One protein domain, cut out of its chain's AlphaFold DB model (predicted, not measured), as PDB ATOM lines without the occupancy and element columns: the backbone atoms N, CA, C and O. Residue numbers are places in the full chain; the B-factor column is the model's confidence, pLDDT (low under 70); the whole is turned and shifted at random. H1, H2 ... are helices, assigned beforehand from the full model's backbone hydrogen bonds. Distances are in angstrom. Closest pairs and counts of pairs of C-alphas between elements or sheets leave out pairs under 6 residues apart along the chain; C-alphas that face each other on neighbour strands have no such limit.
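Overview. This is residues 10 to 70 of the 602 residues of an uncharacterized protein of Fibrobacter sp. UWB8 (UniProt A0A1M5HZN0). One long helix, H4, has three short helices, H1, H2 and H3, clustered beside its first half, while past Lys 55 the backbone folds back through residues 56 to 60 into H5, which stands off to the side of H4's second half without touching it. Residues 64 to 70 stick out. The printed part has 61 residues with five named helices, H1 to H5 in order, and no named strand: all helix, loose, radius of gyration of the C-alphas 13.1 A, spans 34 by 25 by 18 A.

Along the chain. Find C-alpha 38 at (0.016, -19.910, -1.196); H4 runs from there 25.5 A to C-alpha 55. Look next at H1, residues 10 to 19, 14.6 A; H2, residues 23 to 29; H3, residues 32 to 35; and H5, residues 61 to 68, ending at (-15.986, -32.497, -11.822).

Arrangement. H4 touches H1 with residues 39 to 40 alone, C-alphas of Ile 39 and Asp 11 closest at 6.6 A, a shallow tilt of 27 degrees, the same way. The hairpin H1 and H2 only just touch, with 3 pairs of C-alphas within 8 A, Leu 18 and Ala 26 closest at 5.7 A. H3 is close but not clearly touching H1, closest C-alphas Gln 34 and Val 14, 6.5 A. H5 is apart from the other helices. Every O i to N i+4 pair is within hydrogen-bond range in H1, H4 and H5; in H2 1 of 3 is, with 1 of 4 O i to N i+3 pairs; H3 is too short for an i+4 pair.

Size, cuts and confidence. The farthest C-alphas, Arg 10 and Gly 57, are 36.1 A apart. The printed part has no cut, its links are tight, and pLDDT is under 70 at residues 23 to 24.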
ATOM      1  N   ARG A  10       5.511 -15.318  -9.944       71.38
ATOM      2  CA  ARG A  10       5.925 -16.078  -8.751       71.38
ATOM      3  C   ARG A  10       5.193 -17.411  -8.688       71.38
ATOM      4  O   ARG A  10       5.820 -18.455  -8.525       71.38
ATOM      5  N   ASP A  11       3.877 -17.346  -8.784       79.88
ATOM      6  CA  ASP A  11       2.992 -18.489  -8.653       79.88
ATOM      7  C   ASP A  11       3.097 -19.429  -9.854       79.88
ATOM      8  O   ASP A  11       3.078 -20.639  -9.665       79.88
ATOM      9  N   ASP A  12       3.313 -18.895 -11.054       83.38
ATOM     10  CA  ASP A  12       3.566 -19.659 -12.276       83.38
ATOM     11  C   ASP A  12       4.833 -20.516 -12.148       83.38
ATOM     12  O   ASP A  12       4.798 -21.730 -12.347       83.38
ATOM     13  N   ALA A  13       5.936 -19.916 -11.684       83.44
ATOM     14  CA  ALA A  13       7.183 -20.638 -11.451       83.44
ATOM     15  C   ALA A  13       7.022 -21.755 -10.405       83.44
ATOM     16  O   ALA A  13       7.512 -22.867 -10.600       83.44
ATOM     17  N   VAL A  14       6.320 -21.479  -9.298       86.12
ATOM     18  CA  VAL A  14       6.030 -22.488  -8.264       86.12
ATOM     19  C   VAL A  14       5.127 -23.592  -8.820       86.12
ATOM     20  O   VAL A  14       5.398 -24.768  -8.602       86.12
ATOM     21  N   TYR A  15       4.080 -23.230  -9.558       87.50
ATOM     22  CA  TYR A  15       3.120 -24.157 -10.146       87.50
ATOM     23  C   TYR A  15       3.780 -25.120 -11.137       87.50
ATOM     24  O   TYR A  15       3.571 -26.328 -11.039       87.50
ATOM     25  N   HIS A  16       4.639 -24.618 -12.028       86.00
ATOM     26  CA  HIS A  16       5.387 -25.453 -12.969       86.00
ATOM     27  C   HIS A  16       6.346 -26.418 -12.264       86.00
ATOM     28  O   HIS A  16       6.363 -27.604 -12.588       86.00
ATOM     29  N   ILE A  17       7.064 -25.959 -11.228       86.50
ATOM     30  CA  ILE A  17       7.897 -26.850 -10.405       86.50
ATOM     31  C   ILE A  17       7.041 -27.957  -9.772       86.50
ATOM     32  O   ILE A  17       7.466 -29.109  -9.747       86.50
ATOM     33  N   LEU A  18       5.839 -27.645  -9.285       87.44
ATOM     34  CA  LEU A  18       4.961 -28.638  -8.657       87.44
ATOM     35  C   LEU A  18       4.346 -29.628  -9.651       87.44
ATOM     36  O   LEU A  18       4.140 -30.783  -9.288       87.44
ATOM     37  N   LEU A  19       4.063 -29.209 -10.885       84.19
ATOM     38  CA  LEU A  19       3.543 -30.096 -11.932       84.19
ATOM     39  C   LEU A  19       4.588 -31.093 -12.440       84.19
ATOM     40  O   LEU A  19       4.248 -32.226 -12.777       84.19
ATOM     41  N   GLU A  20       5.849 -30.673 -12.518       83.50
ATOM     42  CA  GLU A  20       6.932 -31.465 -13.110       83.50
ATOM     43  C   GLU A  20       7.623 -32.409 -12.113       83.50
ATOM     44  O   GLU A  20       8.515 -33.167 -12.497       83.50
ATOM     45  N   ASN A  21       7.259 -32.362 -10.827       78.38
ATOM     46  CA  ASN A  21       7.973 -33.061  -9.761       78.38
ATOM     47  C   ASN A  21       7.022 -33.784  -8.798       78.38
ATOM     48  O   ASN A  21       5.872 -33.401  -8.599       78.38
ATOM     49  N   THR A  22       7.520 -34.840  -8.157       73.00
ATOM     50  CA  THR A  22       6.825 -35.484  -7.032       73.00
ATOM     51  C   THR A  22       6.968 -34.638  -5.767       73.00
ATOM     52  O   THR A  22       7.886 -33.826  -5.670       73.00
ATOM     53  N   TYR A  23       6.125 -34.869  -4.753       68.69
ATOM     54  CA  TYR A  23       6.187 -34.152  -3.469       68.69
ATOM     55  C   TYR A  23       7.612 -34.056  -2.895       68.69
ATOM     56  O   TYR A  23       8.069 -32.970  -2.539       68.69
ATOM     57  N   SER A  24       8.336 -35.182  -2.864       68.25
ATOM     58  CA  SER A  24       9.697 -35.251  -2.322       68.25
ATOM     59  C   SER A  24      10.708 -34.441  -3.129       68.25
ATOM     60  O   SER A  24      11.607 -33.851  -2.550       68.25
ATOM     61  N   THR A  25      10.553 -34.369  -4.452       73.25
ATOM     62  CA  THR A  25      11.513 -33.697  -5.342       73.25
ATOM     63  C   THR A  25      11.168 -32.230  -5.600       73.25
ATOM     64  O   THR A  25      12.056 -31.430  -5.885       73.25
ATOM     65  N   ALA A  26       9.899 -31.842  -5.456       77.19
ATOM     66  CA  ALA A  26       9.456 -30.456  -5.580       77.19
ATOM     67  C   ALA A  26       9.963 -29.593  -4.415       77.19
ATOM     68  O   ALA A  26      10.412 -28.467  -4.626       77.19
ATOM     69  N   ALA A  27       9.940 -30.128  -3.188       78.44
ATOM     70  CA  ALA A  27      10.398 -29.414  -1.998       78.44
ATOM     71  C   ALA A  27      11.883 -29.015  -2.079       78.44
ATOM     72  O   ALA A  27      12.250 -27.939  -1.609       78.44
ATOM     73  N   ASP A  28      12.723 -29.837  -2.706       82.25
ATOM     74  CA  ASP A  28      14.160 -29.573  -2.848       82.25
ATOM     75  C   ASP A  28      14.475 -28.547  -3.947       82.25
ATOM     76  O   ASP A  28      15.519 -27.899  -3.921       82.25
ATOM     77  N   LYS A  29      13.558 -28.368  -4.905       82.31
ATOM     78  CA  LYS A  29      13.711 -27.446  -6.041       82.31
ATOM     79  C   LYS A  29      13.152 -26.047  -5.783       82.31
ATOM     80  O   LYS A  29      13.438 -25.129  -6.549       82.31
ATOM     81  N   LEU A  30      12.361 -25.869  -4.725       84.50
ATOM     82  CA  LEU A  30      11.804 -24.573  -4.342       84.50
ATOM     83  C   LEU A  30      12.764 -23.819  -3.414       84.50
ATOM     84  O   LEU A  30      13.222 -24.342  -2.398       84.50
ATOM     85  N   THR A  31      13.003 -22.545  -3.721       83.44
ATOM     86  CA  THR A  31      13.694 -21.619  -2.807       83.44
ATOM     87  C   THR A  31      12.873 -21.366  -1.536       83.44
ATOM     88  O   THR A  31      11.661 -21.582  -1.513       83.44
ATOM     89  N   ALA A  32      13.504 -20.843  -0.478       76.06
ATOM     90  CA  ALA A  32      12.807 -20.501   0.769       76.06
ATOM     91  C   ALA A  32      11.605 -19.559   0.535       76.06
ATOM     92  O   ALA A  32      10.506 -19.834   1.001       76.06
ATOM     93  N   GLN A  33      11.775 -18.521  -0.289       70.94
ATOM     94  CA  GLN A  33      10.708 -17.570  -0.628       70.94
ATOM     95  C   GLN A  33       9.568 -18.204  -1.451       70.94
ATOM     96  O   GLN A  33       8.399 -17.820  -1.336       70.94
ATOM     97  N   GLN A  34       9.888 -19.182  -2.301       80.75
ATOM     98  CA  GLN A  34       8.887 -19.920  -3.072       80.75
ATOM     99  C   GLN A  34       8.082 -20.883  -2.194       80.75
ATOM    100  O   GLN A  34       6.887 -21.057  -2.435       80.75
ATOM    101  N   LYS A  35       8.687 -21.432  -1.133       81.62
ATOM    102  CA  LYS A  35       7.975 -22.235  -0.126       81.62
ATOM    103  C   LYS A  35       6.948 -21.422   0.675       81.62
ATOM    104  O   LYS A  35       6.011 -21.986   1.232       81.62
ATOM    105  N   ASP A  36       7.050 -20.096   0.661       75.50
ATOM    106  CA  ASP A  36       6.030 -19.215   1.232       75.50
ATOM    107  C   ASP A  36       4.841 -18.934   0.300       75.50
ATOM    108  O   ASP A  36       3.880 -18.291   0.724       75.50
ATOM    109  N   SER A  37       4.862 -19.400  -0.958       80.62
ATOM    110  CA  SER A  37       3.721 -19.217  -1.867       80.62
ATOM    111  C   SER A  37       2.482 -19.947  -1.342       80.62
ATOM    112  O   SER A  37       2.543 -21.092  -0.880       80.62
ATOM    113  N   ARG A  38       1.319 -19.298  -1.485       81.19
ATOM    114  CA  ARG A  38       0.016 -19.910  -1.196       81.19
ATOM    115  C   ARG A  38      -0.234 -21.143  -2.065       81.19
ATOM    116  O   ARG A  38      -0.854 -22.079  -1.574       81.19
ATOM    117  N   ILE A  39       0.283 -21.189  -3.298       87.06
ATOM    118  CA  ILE A  39       0.183 -22.378  -4.157       87.06
ATOM    119  C   ILE A  39       0.900 -23.559  -3.515       87.06
ATOM    120  O   ILE A  39       0.308 -24.627  -3.388       87.06
ATOM    121  N   TYR A  40       2.140 -23.367  -3.059       86.69
ATOM    122  CA  TYR A  40       2.894 -24.446  -2.426       86.69
ATOM    123  C   TYR A  40       2.272 -24.883  -1.099       86.69
ATOM    124  O   TYR A  40       2.078 -26.073  -0.875       86.69
ATOM    125  N   ARG A  41       1.881 -23.931  -0.241       87.12
ATOM    126  CA  ARG A  41       1.208 -24.241   1.031       87.12
ATOM    127  C   ARG A  41      -0.104 -25.002   0.814       87.12
ATOM    128  O   ARG A  41      -0.371 -25.968   1.523       87.12
ATOM    129  N   ASN A  42      -0.899 -24.610  -0.185       89.56
ATOM    130  CA  ASN A  42      -2.117 -25.332  -0.553       89.56
ATOM    131  C   ASN A  42      -1.800 -26.720  -1.113       89.56
ATOM    132  O   ASN A  42      -2.444 -27.682  -0.709       89.56
ATOM    133  N   TYR A  43      -0.798 -26.843  -1.987       89.12
ATOM    134  CA  TYR A  43      -0.339 -28.132  -2.505       89.12
ATOM    135  C   TYR A  43       0.043 -29.089  -1.372       89.12
ATOM    136  O   TYR A  43      -0.482 -30.199  -1.327       89.12
ATOM    137  N   LEU A  44       0.887 -28.645  -0.431       88.25
ATOM    138  CA  LEU A  44       1.292 -29.437   0.735       88.25
ATOM    139  C   LEU A  44       0.072 -29.889   1.539       88.25
ATOM    140  O   LEU A  44      -0.094 -31.075   1.808       88.25
ATOM    141  N   ARG A  45      -0.827 -28.951   1.849       89.94
ATOM    142  CA  ARG A  45      -2.043 -29.235   2.611       89.94
ATOM    143  C   ARG A  45      -2.944 -30.258   1.912       89.94
ATOM    144  O   ARG A  45      -3.429 -31.187   2.552       89.94
ATOM    145  N   PHE A  46      -3.183 -30.108   0.608       89.06
ATOM    146  CA  PHE A  46      -3.979 -31.072  -0.157       89.06
ATOM    147  C   PHE A  46      -3.289 -32.430  -0.254       89.06
ATOM    148  O   PHE A  46      -3.963 -33.451  -0.131       89.06
ATOM    149  N   TYR A  47      -1.967 -32.454  -0.420       87.88
ATOM    150  CA  TYR A  47      -1.185 -33.683  -0.433       87.88
ATOM    151  C   TYR A  47      -1.318 -34.448   0.891       87.88
ATOM    152  O   TYR A  47      -1.676 -35.622   0.881       87.88
ATOM    153  N   GLU A  48      -1.121 -33.778   2.031       90.00
ATOM    154  CA  GLU A  48      -1.282 -34.364   3.371       90.00
ATOM    155  C   GLU A  48      -2.709 -34.883   3.607       90.00
ATOM    156  O   GLU A  48      -2.907 -35.993   4.113       90.00
ATOM    157  N   HIS A  49      -3.726 -34.108   3.210       90.38
ATOM    158  CA  HIS A  49      -5.120 -34.533   3.320       90.38
ATOM    159  C   HIS A  49      -5.419 -35.766   2.462       90.38
ATOM    160  O   HIS A  49      -6.075 -36.686   2.950       90.38
ATOM    161  N   LEU A  50      -4.934 -35.806   1.219       90.19
ATOM    162  CA  LEU A  50      -5.109 -36.949   0.322       90.19
ATOM    163  C   LEU A  50      -4.368 -38.184   0.834       90.19
ATOM    164  O   LEU A  50      -4.932 -39.274   0.824       90.19
ATOM    165  N   GLU A  51      -3.145 -38.027   1.338       89.75
ATOM    166  CA  GLU A  51      -2.381 -39.137   1.907       89.75
ATOM    167  C   GLU A  51      -3.117 -39.757   3.105       89.75
ATOM    168  O   GLU A  51      -3.264 -40.978   3.188       89.75
ATOM    169  N   LYS A  52      -3.653 -38.921   4.006       92.38
ATOM    170  CA  LYS A  52      -4.493 -39.379   5.118       92.38
ATOM    171  C   LYS A  52      -5.766 -40.073   4.621       92.38
ATOM    172  O   LYS A  52      -6.111 -41.136   5.128       92.38
ATOM    173  N   TYR A  53      -6.439 -39.501   3.623       91.50
ATOM    174  CA  TYR A  53      -7.661 -40.054   3.034       91.50
ATOM    175  C   TYR A  53      -7.430 -41.462   2.462       91.50
ATOM    176  O   TYR A  53      -8.219 -42.372   2.715       91.50
ATOM    177  N   ILE A  54      -6.300 -41.664   1.774       91.00
ATOM    178  CA  ILE A  54      -5.871 -42.966   1.245       91.00
ATOM    179  C   ILE A  54      -5.543 -43.943   2.380       91.00
ATOM    180  O   ILE A  54      -5.983 -45.091   2.342       91.00
ATOM    181  N   LYS A  55      -4.801 -43.505   3.410       93.25
ATOM    182  CA  LYS A  55      -4.455 -44.343   4.579       93.25
ATOM    183  C   LYS A  55      -5.690 -44.827   5.347       93.25
ATOM    184  O   LYS A  55      -5.665 -45.916   5.908       93.25
ATOM    185  N   GLU A  56      -6.774 -44.054   5.338       94.81
ATOM    186  CA  GLU A  56      -8.076 -44.436   5.904       94.81
ATOM    187  C   GLU A  56      -8.872 -45.417   5.012       94.81
ATOM    188  O   GLU A  56     -10.002 -45.767   5.347       94.81
ATOM    189  N   GLY A  57      -8.308 -45.867   3.884       92.44
ATOM    190  CA  GLY A  57      -8.932 -46.822   2.963       92.44
ATOM    191  C   GLY A  57     -10.028 -46.221   2.080       92.44
ATOM    192  O   GLY A  57     -10.844 -46.963   1.534       92.44
ATOM    193  N   LYS A  58     -10.086 -44.890   1.954       92.00
ATOM    194  CA  LYS A  58     -11.114 -44.193   1.171       92.00
ATOM    195  C   LYS A  58     -10.699 -44.046  -0.295       92.00
ATOM    196  O   LYS A  58      -9.524 -43.875  -0.612       92.00
ATOM    197  N   ASP A  59     -11.685 -44.071  -1.192       90.25
ATOM    198  CA  ASP A  59     -11.464 -44.009  -2.640       90.25
ATOM    199  C   ASP A  59     -11.188 -42.576  -3.129       90.25
ATOM    200  O   ASP A  59     -12.039 -41.689  -3.025       90.25
ATOM    201  N   VAL A  60     -10.003 -42.360  -3.706       87.69
ATOM    202  CA  VAL A  60      -9.566 -41.078  -4.285       87.69
ATOM    203  C   VAL A  60     -10.424 -40.664  -5.483       87.69
ATOM    204  O   VAL A  60     -10.571 -39.466  -5.732       87.69
ATOM    205  N   ASN A  61     -11.041 -41.613  -6.199       88.38
ATOM    206  CA  ASN A  61     -11.915 -41.288  -7.330       88.38
ATOM    207  C   ASN A  61     -13.088 -40.402  -6.908       88.38
ATOM    208  O   ASN A  61     -13.463 -39.508  -7.657       88.38
ATOM    209  N   LEU A  62     -13.584 -40.543  -5.672       88.56
ATOM    210  CA  LEU A  62     -14.636 -39.677  -5.136       88.56
ATOM    211  C   LEU A  62     -14.207 -38.204  -5.066       88.56
ATOM    212  O   LEU A  62     -15.030 -37.314  -5.273       88.56
ATOM    213  N   VAL A  63     -12.924 -37.926  -4.802       87.75
ATOM    214  CA  VAL A  63     -12.389 -36.557  -4.814       87.75
ATOM    215  C   VAL A  63     -12.337 -36.026  -6.246       87.75
ATOM    216  O   VAL A  63     -12.775 -34.906  -6.494       87.75
ATOM    217  N   LEU A  64     -11.862 -36.833  -7.200       86.31
ATOM    218  CA  LEU A  64     -11.818 -36.461  -8.619       86.31
ATOM    219  C   LEU A  64     -13.218 -36.219  -9.197       86.31
ATOM    220  O   LEU A  64     -13.428 -35.238  -9.907       86.31
ATOM    221  N   ASP A  65     -14.182 -37.069  -8.855       89.31
ATOM    222  CA  ASP A  65     -15.577 -36.905  -9.255       89.31
ATOM    223  C   ASP A  65     -16.208 -35.674  -8.602       89.31
ATOM    224  O   ASP A  65     -16.943 -34.936  -9.255       89.31
ATOM    225  N   SER A  66     -15.853 -35.372  -7.351       88.56
ATOM    226  CA  SER A  66     -16.283 -34.133  -6.695       88.56
ATOM    227  C   SER A  66     -15.728 -32.886  -7.392       88.56
ATOM    228  O   SER A  66     -16.455 -31.908  -7.547       88.56
ATOM    229  N   LEU A  67     -14.477 -32.917  -7.871       86.44
ATOM    230  CA  LEU A  67     -13.892 -31.809  -8.638       86.44
ATOM    231  C   LEU A  67     -14.611 -31.578  -9.975       86.44
ATOM    232  O   LEU A  67     -14.694 -30.438 -10.425       86.44
ATOM    233  N   ARG A  68     -15.175 -32.625 -10.594       87.00
ATOM    234  CA  ARG A  68     -15.986 -32.497 -11.822       87.00
ATOM    235  C   ARG A  68     -17.309 -31.766 -11.593       87.00
ATOM    236  O   ARG A  68     -17.880 -31.259 -12.552       87.00
ATOM    237  N   ASN A  69     -17.770 -31.686 -10.346       88.62
ATOM    238  CA  ASN A  69     -18.976 -30.949  -9.974       88.62
ATOM    239  C   ASN A  69     -18.705 -29.458  -9.697       88.62
ATOM    240  O   ASN A  69     -19.630 -28.731  -9.336       88.62
ATOM    241  N   LEU A  70     -17.456 -28.989  -9.834       87.19
ATOM    242  CA  LEU A  70     -17.124 -27.570  -9.704       87.19
ATOM    243  C   LEU A  70     -17.602 -26.792 -10.934       87.19
ATOM    244  O   LEU A  70     -17.163 -27.038 -12.056       87.19
TER     245      LEU A  70